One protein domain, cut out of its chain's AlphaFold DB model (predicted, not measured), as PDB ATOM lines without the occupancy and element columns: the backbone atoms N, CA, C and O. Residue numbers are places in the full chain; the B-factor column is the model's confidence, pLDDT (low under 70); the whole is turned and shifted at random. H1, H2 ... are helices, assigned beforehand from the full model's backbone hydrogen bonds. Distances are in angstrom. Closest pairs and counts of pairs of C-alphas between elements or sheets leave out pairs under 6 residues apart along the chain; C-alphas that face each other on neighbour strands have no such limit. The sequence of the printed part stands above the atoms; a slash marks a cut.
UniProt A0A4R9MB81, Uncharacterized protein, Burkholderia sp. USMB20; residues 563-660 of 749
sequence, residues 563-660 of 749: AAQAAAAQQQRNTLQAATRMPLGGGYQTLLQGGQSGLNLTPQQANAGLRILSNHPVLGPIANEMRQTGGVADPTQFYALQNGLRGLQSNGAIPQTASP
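AT A GLANCE: This is residues 563 to 660 of the 749 residues of an uncharacterized protein of Burkholderia sp. USMB20 (UniProt A0A4R9MB81). Long helix H1 sticks out with residues 563 to 572 as an arm from a body where H5 crosses the hairpin of H3 and H4, with short H2 near it. The printed part has 98 residues with five named helices, H1 to H5 in order, and no named strand: all helix. It is compact, with a radius of gyration of the C-alphas of 13.8 A, spanning 44 by 33 by 21 A.

IN THESE COORDINATES: H1, residues 563 to 580, 25.2 A, begins at C-alpha 563 (-14.953, 13.735, 23.936). H2 is residues 587 to 590, H3 603 to 613, H4 620 to 629. H5, residues 635 to 650, 22.4 A, ends at C-alpha 650 (17.908, 2.230, 28.066).

HOW THE PARTS SIT: H1 touches no helix. H3 and H4 touch, closest C-alphas Leu 610 and Ala 623, 5.4 A, opposite ways at 37 degrees, only just steep. H5 touches H3 with residues 641 to 648 alone, closest C-alphas Leu 645 and Gly 609, 5.9 A, about perpendicular at 80 degrees. Every O i to N i+4 pair is within hydrogen-bond range in H1, H3, H4 and H5; H2 is too short for one.

THE WHOLE: The printed part has no cut. The H2 to H3 link is long. pLDDT is under 70 in 35 residues, among them 566 to 589.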
ATOM      1  N   ALA A 563     -15.104  13.119  25.253       65.56
ATOM      2  CA  ALA A 563     -14.953  13.735  23.936       65.56
ATOM      3  C   ALA A 563     -14.599  15.229  24.032       65.56
ATOM      4  O   ALA A 563     -13.734  15.695  23.291       65.56
ATOM      5  N   ALA A 564     -15.191  15.970  24.974       73.88
ATOM      6  CA  ALA A 564     -14.846  17.365  25.244       73.88
ATOM      7  C   ALA A 564     -13.407  17.509  25.774       73.88
ATOM      8  O   ALA A 564     -12.667  18.375  25.311       73.88
ATOM      9  N   GLN A 565     -12.965  16.620  26.672       75.69
ATOM     10  CA  GLN A 565     -11.571  16.565  27.131       75.69
ATOM     11  C   GLN A 565     -10.605  16.208  25.990       75.69
ATOM     12  O   GLN A 565      -9.556  16.840  25.851       75.69
ATOM     13  N   ALA A 566     -10.964  15.257  25.121       60.47
ATOM     14  CA  ALA A 566     -10.175  14.915  23.939       60.47
ATOM     15  C   ALA A 566     -10.093  16.083  22.937       60.47
ATOM     16  O   ALA A 566      -9.017  16.352  22.401       60.47
ATOM     17  N   ALA A 567     -11.191  16.817  22.728       64.75
ATOM     18  CA  ALA A 567     -11.231  18.017  21.894       64.75
ATOM     19  C   ALA A 567     -10.385  19.159  22.484       64.75
ATOM     20  O   ALA A 567      -9.616  19.782  21.754       64.75
ATOM     21  N   ALA A 568     -10.431  19.378  23.802       67.69
ATOM     22  CA  ALA A 568      -9.566  20.338  24.489       67.69
ATOM     23  C   ALA A 568      -8.076  19.953  24.370       67.69
ATOM     24  O   ALA A 568      -7.240  20.801  24.065       67.69
ATOM     25  N   ALA A 569      -7.732  18.667  24.503       59.69
ATOM     26  CA  ALA A 569      -6.370  18.160  24.290       59.69
ATOM     27  C   ALA A 569      -5.923  18.204  22.810       59.69
ATOM     28  O   ALA A 569      -4.725  18.249  22.506       59.69
ATOM     29  N   GLN A 570      -6.865  18.181  21.862       58.62
ATOM     30  CA  GLN A 570      -6.614  18.433  20.440       58.62
ATOM     31  C   GLN A 570      -6.340  19.929  20.206       58.62
ATOM     32  O   GLN A 570      -5.348  20.276  19.573       58.62
ATOM     33  N   GLN A 571      -7.154  20.820  20.782       66.19
ATOM     34  CA  GLN A 571      -6.958  22.271  20.711       66.19
ATOM     35  C   GLN A 571      -5.648  22.707  21.378       66.19
ATOM     36  O   GLN A 571      -4.927  23.497  20.780       66.19
ATOM     37  N   GLN A 572      -5.277  22.140  22.532       62.12
ATOM     38  CA  GLN A 572      -3.963  22.359  23.156       62.12
ATOM     39  C   GLN A 572      -2.803  21.887  22.270       62.12
ATOM     40  O   GLN A 572      -1.776  22.558  22.201       62.12
ATOM     41  N   ARG A 573      -2.945  20.764  21.549       52.16
ATOM     42  CA  ARG A 573      -1.947  20.345  20.547       52.16
ATOM     43  C   ARG A 573      -1.854  21.333  19.388       52.16
ATOM     44  O   ARG A 573      -0.743  21.659  18.982       52.16
ATOM     45  N   ASN A 574      -2.981  21.836  18.895       56.84
ATOM     46  CA  ASN A 574      -3.012  22.793  17.791       56.84
ATOM     47  C   ASN A 574      -2.447  24.165  18.207       56.84
ATOM     48  O   ASN A 574      -1.691  24.767  17.447       56.84
ATOM     49  N   THR A 575      -2.725  24.646  19.424       56.84
ATOM     50  CA  THR A 575      -2.112  25.878  19.950       56.84
ATOM     51  C   THR A 575      -0.633  25.695  20.274       56.84
ATOM     52  O   THR A 575       0.147  26.604  20.001       56.84
ATOM     53  N   LEU A 576      -0.196  24.520  20.743       47.06
ATOM     54  CA  LEU A 576       1.233  24.197  20.859       47.06
ATOM     55  C   LEU A 576       1.931  24.148  19.490       47.06
ATOM     56  O   LEU A 576       3.047  24.650  19.371       47.06
ATOM     57  N   GLN A 577       1.297  23.607  18.445       50.28
ATOM     58  CA  GLN A 577       1.827  23.652  17.073       50.28
ATOM     59  C   GLN A 577       1.953  25.100  16.571       50.28
ATOM     60  O   GLN A 577       3.011  25.484  16.073       50.28
ATOM     61  N   ALA A 578       0.919  25.923  16.769       47.03
ATOM     62  CA  ALA A 578       0.934  27.337  16.392       47.03
ATOM     63  C   ALA A 578       2.008  28.139  17.155       47.03
ATOM     64  O   ALA A 578       2.736  28.926  16.552       47.03
ATOM     65  N   ALA A 579       2.157  27.902  18.464       42.56
ATOM     66  CA  ALA A 579       3.130  28.587  19.316       42.56
ATOM     67  C   ALA A 579       4.583  28.144  19.061       42.56
ATOM     68  O   ALA A 579       5.499  28.956  19.165       42.56
ATOM     69  N   THR A 580       4.817  26.871  18.721       50.31
ATOM     70  CA  THR A 580       6.175  26.336  18.477       50.31
ATOM     71  C   THR A 580       6.640  26.458  17.025       50.31
ATOM     72  O   THR A 580       7.826  26.272  16.766       50.31
ATOM     73  N   ARG A 581       5.736  26.768  16.081       38.09
ATOM     74  CA  ARG A 581       5.981  26.833  14.623       38.09
ATOM     75  C   ARG A 581       6.568  25.551  14.005       38.09
ATOM     76  O   ARG A 581       7.046  25.583  12.874       38.09
ATOM     77  N   MET A 582       6.524  24.422  14.714       37.06
ATOM     78  CA  MET A 582       7.040  23.138  14.236       37.06
ATOM     79  C   MET A 582       5.885  22.253  13.746       37.06
ATOM     80  O   MET A 582       5.015  21.896  14.549       37.06
ATOM     81  N   PRO A 583       5.851  21.860  12.460       45.03
ATOM     82  CA  PRO A 583       4.837  20.941  11.966       45.03
ATOM     83  C   PRO A 583       5.072  19.545  12.554       45.03
ATOM     84  O   PRO A 583       6.040  18.869  12.223       45.03
ATOM     85  N   LEU A 584       4.150  19.064  13.394       46.75
ATOM     86  CA  LEU A 584       4.155  17.684  13.914       46.75
ATOM     87  C   LEU A 584       3.644  16.657  12.877       46.75
ATOM     88  O   LEU A 584       3.022  15.660  13.238       46.75
ATOM     89  N   GLY A 585       3.891  16.910  11.590       44.94
ATOM     90  CA  GLY A 585       3.606  16.003  10.480       44.94
ATOM     91  C   GLY A 585       4.906  15.458   9.895       44.94
ATOM     92  O   GLY A 585       5.850  16.213   9.684       44.94
ATOM     93  N   GLY A 586       4.960  14.152   9.630       65.31
ATOM     94  CA  GLY A 586       6.168  13.470   9.157       65.31
ATOM     95  C   GLY A 586       6.831  12.615  10.237       65.31
ATOM     96  O   GLY A 586       6.166  12.114  11.147       65.31
ATOM     97  N   GLY A 587       8.148  12.417  10.120       59.62
ATOM     98  CA  GLY A 587       8.916  11.467  10.934       59.62
ATOM     99  C   GLY A 587       8.817  11.691  12.444       59.62
ATOM    100  O   GLY A 587       9.007  10.754  13.213       59.62
ATOM    101  N   TYR A 588       8.481  12.898  12.911       69.81
ATOM    102  CA  TYR A 588       8.282  13.122  14.345       69.81
ATOM    103  C   TYR A 588       7.152  12.247  14.891       69.81
ATOM    104  O   TYR A 588       7.312  11.632  15.939       69.81
ATOM    105  N   GLN A 589       6.050  12.111  14.150       67.19
ATOM    106  CA  GLN A 589       4.913  11.288  14.555       67.19
ATOM    107  C   GLN A 589       5.265   9.796  14.616       67.19
ATOM    108  O   GLN A 589       4.698   9.072  15.433       67.19
ATOM    109  N   THR A 590       6.219   9.317  13.809       72.38
ATOM    110  CA  THR A 590       6.646   7.915  13.885       72.38
ATOM    111  C   THR A 590       7.502   7.637  15.122       72.38
ATOM    112  O   THR A 590       7.459   6.504  15.596       72.38
ATOM    113  N   LEU A 591       8.204   8.630  15.692       77.94
ATOM    114  CA  LEU A 591       9.008   8.524  16.929       77.94
ATOM    115  C   LEU A 591       8.207   8.617  18.246       77.94
ATOM    116  O   LEU A 591       8.787   8.398  19.309       77.94
ATOM    117  N   LEU A 592       6.921   8.974  18.197       73.25
ATOM    118  CA  LEU A 592       6.074   9.142  19.384       73.25
ATOM    119  C   LEU A 592       5.341   7.851  19.775       73.25
ATOM    120  O   LEU A 592       5.184   6.937  18.967       73.25
ATOM    121  N   GLN A 593       4.826   7.818  21.007       59.59
ATOM    122  CA  GLN A 593       3.931   6.769  21.507       59.59
ATOM    123  C   GLN A 593       2.784   6.475  20.518       59.59
ATOM    124  O   GLN A 593       2.009   7.360  20.163       59.59
ATOM    125  N   GLY A 594       2.692   5.215  20.076       55.78
ATOM    126  CA  GLY A 594       1.737   4.754  19.054       55.78
ATOM    127  C   GLY A 594       2.167   4.968  17.591       55.78
ATOM    128  O   GLY A 594       1.451   4.549  16.684       55.78
ATOM    129  N   GLY A 595       3.321   5.589  17.335       65.31
ATOM    130  CA  GLY A 595       3.888   5.781  15.997       65.31
ATOM    131  C   GLY A 595       4.563   4.528  15.422       65.31
ATOM    132  O   GLY A 595       4.928   3.601  16.146       65.31
ATOM    133  N   GLN A 596       4.796   4.515  14.101       56.62
ATOM    134  CA  GLN A 596       5.365   3.358  13.381       56.62
ATOM    135  C   GLN A 596       6.750   2.891  13.873       56.62
ATOM    136  O   GLN A 596       7.135   1.759  13.584       56.62
ATOM    137  N   SER A 597       7.511   3.712  14.608       65.50
ATOM    138  CA  SER A 597       8.791   3.273  15.182       65.50
ATOM    139  C   SER A 597       8.630   2.398  16.436       65.50
ATOM    140  O   SER A 597       9.593   1.759  16.861       65.50
ATOM    141  N   GLY A 598       7.455   2.381  17.076       70.19
ATOM    142  CA  GLY A 598       7.255   1.682  18.348       70.19
ATOM    143  C   GLY A 598       8.102   2.223  19.511       70.19
ATOM    144  O   GLY A 598       8.247   1.543  20.526       70.19
ATOM    145  N   LEU A 599       8.687   3.421  19.387       76.50
ATOM    146  CA  LEU A 599       9.272   4.131  20.520       76.50
ATOM    147  C   LEU A 599       8.146   4.783  21.334       76.50
ATOM    148  O   LEU A 599       7.524   5.747  20.895       76.50
ATOM    149  N   ASN A 600       7.893   4.282  22.545       81.50
ATOM    150  CA  ASN A 600       6.988   4.930  23.498       81.50
ATOM    151  C   ASN A 600       7.679   6.152  24.126       81.50
ATOM    152  O   ASN A 600       8.171   6.092  25.254       81.50
ATOM    153  N   LEU A 601       7.728   7.247  23.362       83.44
ATOM    154  CA  LEU A 601       8.240   8.552  23.778       83.44
ATOM    155  C   LEU A 601       7.136   9.616  23.696       83.44
ATOM    156  O   LEU A 601       6.353   9.663  22.744       83.44
ATOM    157  N   THR A 602       7.101  10.512  24.677       84.12
ATOM    158  CA  THR A 602       6.339  11.763  24.623       84.12
ATOM    159  C   THR A 602       7.043  12.776  23.707       84.12
ATOM    160  O   THR A 602       8.255  12.674  23.485       84.12
ATOM    161  N   PRO A 603       6.345  13.818  23.214       81.38
ATOM    162  CA  PRO A 603       6.973  14.869  22.407       81.38
ATOM    163  C   PRO A 603       8.148  15.565  23.100       81.38
ATOM    164  O   PRO A 603       9.111  15.954  22.440       81.38
ATOM    165  N   GLN A 604       8.102  15.687  24.428       81.75
ATOM    166  CA  GLN A 604       9.177  16.267  25.235       81.75
ATOM    167  C   GLN A 604      10.391  15.328  25.312       81.75
ATOM    168  O   GLN A 604      11.518  15.775  25.114       81.75
ATOM    169  N   GLN A 605      10.172  14.024  25.518       88.06
ATOM    170  CA  GLN A 605      11.232  13.007  25.525       88.06
ATOM    171  C   GLN A 605      11.906  12.854  24.159       88.06
ATOM    172  O   GLN A 605      13.131  12.791  24.092       88.06
ATOM    173  N   ALA A 606      11.128  12.838  23.071       88.56
ATOM    174  CA  ALA A 606      11.664  12.796  21.713       88.56
ATOM    175  C   ALA A 606      12.539  14.031  21.428       88.56
ATOM    176  O   ALA A 606      13.680  13.890  20.992       88.56
ATOM    177  N   ASN A 607      12.064  15.234  21.774       88.00
ATOM    178  CA  ASN A 607      12.851  16.467  21.659       88.00
ATOM    179  C   ASN A 607      14.130  16.447  22.516       88.00
ATOM    180  O   ASN A 607      15.187  16.864  22.044       88.00
ATOM    181  N   ALA A 608      14.058  15.967  23.762       89.56
ATOM    182  CA  ALA A 608      15.218  15.852  24.647       89.56
ATOM    183  C   ALA A 608      16.253  14.859  24.093       89.56
ATOM    184  O   ALA A 608      17.428  15.199  23.969       89.56
ATOM    185  N   GLY A 609      15.809  13.677  23.660       93.12
ATOM    186  CA  GLY A 609      16.657  12.679  23.014       93.12
ATOM    187  C   GLY A 609      17.328  13.206  21.748       93.12
ATOM    188  O   GLY A 609      18.531  13.035  21.576       93.12
ATOM    189  N   LEU A 610      16.596  13.928  20.896       94.25
ATOM    190  CA  LEU A 610      17.152  14.540  19.685       94.25
ATOM    191  C   LEU A 610      18.121  15.699  19.986       94.25
ATOM    192  O   LEU A 610      19.054  15.910  19.217       94.25
ATOM    193  N   ARG A 611      17.963  16.417  21.108       95.00
ATOM    194  CA  ARG A 611      18.954  17.400  21.597       95.00
ATOM    195  C   ARG A 611      20.233  16.744  22.127       95.00
ATOM    196  O   ARG A 611      21.313  17.296  21.946       95.00
ATOM    197  N   ILE A 612      20.133  15.572  22.750       93.44
ATOM    198  CA  ILE A 612      21.308  14.802  23.182       93.44
ATOM    199  C   ILE A 612      22.022  14.222  21.949       93.44
ATOM    200  O   ILE A 612      23.231  14.388  21.791       93.44
ATOM    201  N   LEU A 613      21.274  13.611  21.023       94.69
ATOM    202  CA  LEU A 613      21.830  13.037  19.793       94.69
ATOM    203  C   LEU A 613      22.379  14.082  18.818       94.69
ATOM    204  O   LEU A 613      23.290  13.733  18.073       94.69
ATOM    205  N   SER A 614      21.925  15.346  18.842       95.88
ATOM    206  CA  SER A 614      22.517  16.407  18.006       95.88
ATOM    207  C   SER A 614      24.012  16.649  18.271       95.88
ATOM    208  O   SER A 614      24.693  17.170  17.394       95.88
ATOM    209  N   ASN A 615      24.528  16.209  19.426       93.69
ATOM    210  CA  ASN A 615      25.948  16.287  19.788       93.69
ATOM    211  C   ASN A 615      26.729  14.987  19.484       93.69
ATOM    212  O   ASN A 615      27.933  14.920  19.725       93.69
ATOM    213  N   HIS A 616      26.073  13.931  18.990       92.75
ATOM    214  CA  HIS A 616      26.721  12.651  18.685       92.75
ATOM    215  C   HIS A 616      27.448  12.721  17.329       92.75
ATOM    216  O   HIS A 616      26.820  13.102  16.343       92.75
ATOM    217  N   PRO A 617      28.714  12.283  17.194       86.12
ATOM    218  CA  PRO A 617      29.507  12.514  15.978       86.12
ATOM    219  C   PRO A 617      28.913  11.900  14.697       86.12
ATOM    220  O   PRO A 617      29.120  12.432  13.614       86.12
ATOM    221  N   VAL A 618      28.156  10.801  14.813       87.25
ATOM    222  CA  VAL A 618      27.532  10.108  13.663       87.25
ATOM    223  C   VAL A 618      26.036  10.414  13.522       87.25
ATOM    224  O   VAL A 618      25.498  10.372  12.423       87.25
ATOM    225  N   LEU A 619      25.347  10.714  14.630       92.50
ATOM    226  CA  LEU A 619      23.884  10.907  14.636       92.50
ATOM    227  C   LEU A 619      23.491  12.387  14.703       92.50
ATOM    228  O   LEU A 619      22.328  12.711  14.491       92.50
ATOM    229  N   GLY A 620      24.452  13.277  14.956       94.94
ATOM    230  CA  GLY A 620      24.262  14.713  15.102       94.94
ATOM    231  C   GLY A 620      23.628  15.379  13.886       94.94
ATOM    232  O   GLY A 620      22.597  16.033  14.052       94.94
ATOM    233  N   PRO A 621      24.161  15.178  12.663       94.25
ATOM    234  CA  PRO A 621      23.559  15.714  11.444       94.25
ATOM    235  C   PRO A 621      22.106  15.259  11.266       94.25
ATOM    236  O   PRO A 621      21.225  16.092  11.084       94.25
ATOM    237  N   ILE A 622      21.844  13.961  11.449       90.69
ATOM    238  CA  ILE A 622      20.520  13.339  11.294       90.69
ATOM    239  C   ILE A 622      19.534  13.868  12.350       90.69
ATOM    240  O   ILE A 622      18.393  14.201  12.045       90.69
ATOM    241  N   ALA A 623      19.968  13.986  13.608       91.81
ATOM    242  CA  ALA A 623      19.155  14.529  14.693       91.81
ATOM    243  C   ALA A 623      18.852  16.025  14.496       91.81
ATOM    244  O   ALA A 623      17.777  16.488  14.880       91.81
ATOM    245  N   ASN A 624      19.771  16.779  13.885       92.25
ATOM    246  CA  ASN A 624      19.554  18.176  13.520       92.25
ATOM    247  C   ASN A 624      18.603  18.315  12.321       92.25
ATOM    248  O   ASN A 624      17.663  19.101  12.416       92.25
ATOM    249  N   GLU A 625      18.760  17.516  11.260       88.56
ATOM    250  CA  GLU A 625      17.824  17.449  10.122       88.56
ATOM    251  C   GLU A 625      16.402  17.131  10.604       88.56
ATOM    252  O   GLU A 625      15.462  17.874  10.316       88.56
ATOM    253  N   MET A 626      16.267  16.106  11.451       87.75
ATOM    254  CA  MET A 626      15.012  15.704  12.086       87.75
ATOM    255  C   MET A 626      14.348  16.846  12.870       87.75
ATOM    256  O   MET A 626      13.131  17.026  12.815       87.75
ATOM    257  N   ARG A 627      15.143  17.628  13.613       88.94
ATOM    258  CA  ARG A 627      14.673  18.776  14.407       88.94
ATOM    259  C   ARG A 627      14.331  20.006  13.567       88.94
ATOM    260  O   ARG A 627      13.522  20.807  14.020       88.94
ATOM    261  N   GLN A 628      14.956  20.180  12.404       85.44
ATOM    262  CA  GLN A 628      14.746  21.336  11.526       85.44
ATOM    263  C   GLN A 628      13.607  21.113  10.525       85.44
ATOM    264  O   GLN A 628      12.853  22.041  10.247       85.44
ATOM    265  N   THR A 629      13.471  19.896   9.994       79.62
ATOM    266  CA  THR A 629      12.552  19.578   8.886       79.62
ATOM    267  C   THR A 629      11.325  18.760   9.306       79.62
ATOM    268  O   THR A 629      10.375  18.645   8.537       79.62
ATOM    269  N   GLY A 630      11.329  18.176  10.511       76.88
ATOM    270  CA  GLY A 630      10.271  17.278  10.994       76.88
ATOM    271  C   GLY A 630      10.393  15.824  10.511       76.88
ATOM    272  O   GLY A 630       9.589  14.975  10.913       76.88
ATOM    273  N   GLY A 631      11.400  15.503   9.694       79.00
ATOM    274  CA  GLY A 631      11.660  14.159   9.183       79.00
ATOM    275  C   GLY A 631      13.127  13.923   8.822       79.00
ATOM    276  O   GLY A 631      13.983  14.770   9.043       79.00
ATOM    277  N   VAL A 632      13.403  12.741   8.278       77.31
ATOM    278  CA  VAL A 632      14.691  12.367   7.677       77.31
ATOM    279  C   VAL A 632      14.358  11.662   6.370       77.31
ATOM    280  O   VAL A 632      13.499  10.775   6.370       77.31
ATOM    281  N   ALA A 633      14.980  12.067   5.263       73.69
ATOM    282  CA  ALA A 633      14.631  11.532   3.943       73.69
ATOM    283  C   ALA A 633      15.071  10.066   3.752       73.69
ATOM    284  O   ALA A 633      14.339   9.272   3.163       73.69
ATOM    285  N   ASP A 634      16.242   9.694   4.279       77.75
ATOM    286  CA  ASP A 634      16.789   8.335   4.204       77.75
ATOM    287  C   ASP A 634      16.240   7.444   5.343       77.75
ATOM    288  O   ASP A 634      16.535   7.689   6.522       77.75
ATOM    289  N   PRO A 635      15.511   6.351   5.032       74.44
ATOM    290  CA  PRO A 635      15.031   5.408   6.041       74.44
ATOM    291  C   PRO A 635      16.153   4.822   6.909       74.44
ATOM    292  O   PRO A 635      15.944   4.549   8.088       74.44
ATOM    293  N   THR A 636      17.352   4.635   6.354       70.31
ATOM    294  CA  THR A 636      18.517   4.065   7.050       70.31
ATOM    295  C   THR A 636      18.987   4.984   8.173       70.31
ATOM    296  O   THR A 636      19.232   4.534   9.294       70.31
ATOM    297  N   GLN A 637      19.047   6.286   7.892       83.69
ATOM    298  CA  GLN A 637      19.380   7.321   8.867       83.69
ATOM    299  C   GLN A 637      18.289   7.450   9.933       83.69
ATOM    300  O   GLN A 637      18.605   7.529  11.121       83.69
ATOM    301  N   PHE A 638      17.013   7.359   9.543       83.00
ATOM    302  CA  PHE A 638      15.902   7.303  10.494       83.00
ATOM    303  C   PHE A 638      16.017   6.102  11.459       83.00
ATOM    304  O   PHE A 638      15.879   6.273  12.671       83.00
ATOM    305  N   TYR A 639      16.349   4.900  10.969       79.88
ATOM    306  CA  TYR A 639      16.589   3.732  11.830       79.88
ATOM    307  C   TYR A 639      17.824   3.893  12.733       79.88
ATOM    308  O   TYR A 639      17.801   3.470  13.893       79.88
ATOM    309  N   ALA A 640      18.896   4.531  12.248       81.50
ATOM    310  CA  ALA A 640      20.074   4.834  13.060       81.50
ATOM    311  C   ALA A 640      19.725   5.791  14.218       81.50
ATOM    312  O   ALA A 640      20.090   5.542  15.370       81.50
ATOM    313  N   LEU A 641      18.938   6.831  13.927       90.56
ATOM    314  CA  LEU A 641      18.409   7.786  14.901       90.56
ATOM    315  C   LEU A 641      17.501   7.103  15.937       90.56
ATOM    316  O   LEU A 641      17.672   7.301  17.139       90.56
ATOM    317  N   GLN A 642      16.584   6.243  15.485       89.31
ATOM    318  CA  GLN A 642      15.682   5.465  16.337       89.31
ATOM    319  C   GLN A 642      16.449   4.547  17.307       89.31
ATOM    320  O   GLN A 642      16.110   4.465  18.489       89.31
ATOM    321  N   ASN A 643      17.499   3.870  16.830       86.62
ATOM    322  CA  ASN A 643      18.351   3.031  17.674       86.62
ATOM    323  C   ASN A 643      19.166   3.869  18.674       86.62
ATOM    324  O   ASN A 643      19.294   3.465  19.830       86.62
ATOM    325  N   GLY A 644      19.640   5.056  18.277       90.44
ATOM    326  CA  GLY A 644      20.263   6.022  19.188       90.44
ATOM    327  C   GLY A 644      19.318   6.472  20.309       90.44
ATOM    328  O   GLY A 644      19.697   6.446  21.478       90.44
ATOM    329  N   LEU A 645      18.065   6.806  19.977       91.25
ATOM    330  CA  LEU A 645      17.041   7.192  20.958       91.25
ATOM    331  C   LEU A 645      16.716   6.045  21.924       91.25
ATOM    332  O   LEU A 645      16.618   6.273  23.130       91.25
ATOM    333  N   ARG A 646      16.624   4.804  21.422       88.69
ATOM    334  CA  ARG A 646      16.458   3.611  22.268       88.69
ATOM    335  C   ARG A 646      17.646   3.419  23.216       88.69
ATOM    336  O   ARG A 646      17.425   3.111  24.380       88.69
ATOM    337  N   GLY A 647      18.874   3.661  22.746       87.62
ATOM    338  CA  GLY A 647      20.083   3.636  23.575       87.62
ATOM    339  C   GLY A 647      20.055   4.667  24.708       87.62
ATOM    340  O   GLY A 647      20.365   4.343  25.851       87.62
ATOM    341  N   LEU A 648      19.613   5.899  24.431       90.62
ATOM    342  CA  LEU A 648      19.443   6.920  25.471       90.62
ATOM    343  C   LEU A 648      18.344   6.557  26.484       90.62
ATOM    344  O   LEU A 648      18.510   6.810  27.675       90.62
ATOM    345  N   GLN A 649      17.249   5.937  26.037       86.56
ATOM    346  CA  GLN A 649      16.159   5.482  26.908       86.56
ATOM    347  C   GLN A 649      16.559   4.283  27.789       86.56
ATOM    348  O   GLN A 649      16.152   4.218  28.950       86.56
ATOM    349  N   SER A 650      17.370   3.348  27.275       82.81
ATOM    350  CA  SER A 650      17.908   2.230  28.066       82.81
ATOM    351  C   SER A 650      18.989   2.675  29.051       82.81
ATOM    352  O   SER A 650      19.070   2.133  30.146       82.81
ATOM    353  N   ASN A 651      19.771   3.701  28.700       85.62
ATOM    354  CA  ASN A 651      20.802   4.273  29.570       85.62
ATOM    355  C   ASN A 651      20.245   5.304  30.578       85.62
ATOM    356  O   ASN A 651      21.022   5.984  31.241       85.62
ATOM    357  N   GLY A 652      18.920   5.482  30.663       87.38
ATOM    358  CA  GLY A 652      18.270   6.430  31.580       87.38
ATOM    359  C   GLY A 652      18.447   7.918  31.238       87.38
ATOM    360  O   GLY A 652      17.896   8.768  31.931       87.38
ATOM    361  N   ALA A 653      19.157   8.253  30.154       88.19
ATOM    362  CA  ALA A 653      19.377   9.630  29.699       88.19
ATOM    363  C   ALA A 653      18.100  10.305  29.157       88.19
ATOM    364  O   ALA A 653      18.035  11.528  29.050       88.19
ATOM    365  N   ILE A 654      17.076   9.511  28.830       85.44
ATOM    366  CA  ILE A 654      15.697   9.967  28.640       85.44
ATOM    367  C   ILE A 654      14.854   9.296  29.738       85.44
ATOM    368  O   ILE A 654      14.780   8.063  29.743       85.44
ATOM    369  N   PRO A 655      14.204  10.052  30.649       74.25
ATOM    370  CA  PRO A 655      13.365   9.472  31.699       74.25
ATOM    371  C   PRO A 655      12.259   8.608  31.093       74.25
ATOM    372  O   PRO A 655      11.618   9.042  30.139       74.25
ATOM    373  N   GLN A 656      11.994   7.418  31.633       66.69
ATOM    374  CA  GLN A 656      10.889   6.573  31.165       66.69
ATOM    375  C   GLN A 656       9.577   6.997  31.846       66.69
ATOM    376  O   GLN A 656       9.511   7.073  33.068       66.69
ATOM    377  N   THR A 657       8.533   7.294  31.065       59.06
ATOM    378  CA  THR A 657       7.231   7.797  31.569       59.06
ATOM    379  C   THR A 657       6.215   6.707  31.891       59.06
ATOM    380  O   THR A 657       5.228   6.982  32.566       59.06
ATOM    381  N   ALA A 658       6.419   5.483  31.407       53.72
ATOM    382  CA  ALA A 658       5.578   4.347  31.759       53.72
ATOM    383  C   ALA A 658       6.167   3.643  32.985       53.72
ATOM    384  O   ALA A 658       7.357   3.329  32.998       53.72
ATOM    385  N   SER A 659       5.336   3.347  33.988       47.16
ATOM    386  CA  SER A 659       5.751   2.430  35.051       47.16
ATOM    387  C   SER A 659       6.034   1.039  34.454       47.16
ATOM    388  O   SER A 659       5.400   0.668  33.457       47.16
ATOM    389  N   PRO A 660       6.931   0.231  35.052       51.06
ATOM    390  CA  PRO A 660       7.212  -1.122  34.564       51.06
ATOM    391  C   PRO A 660       5.948  -1.987  34.432       51.06
ATOM    392  O   PRO A 660       5.820  -2.767  33.491       51.06
TER     393      PRO A 660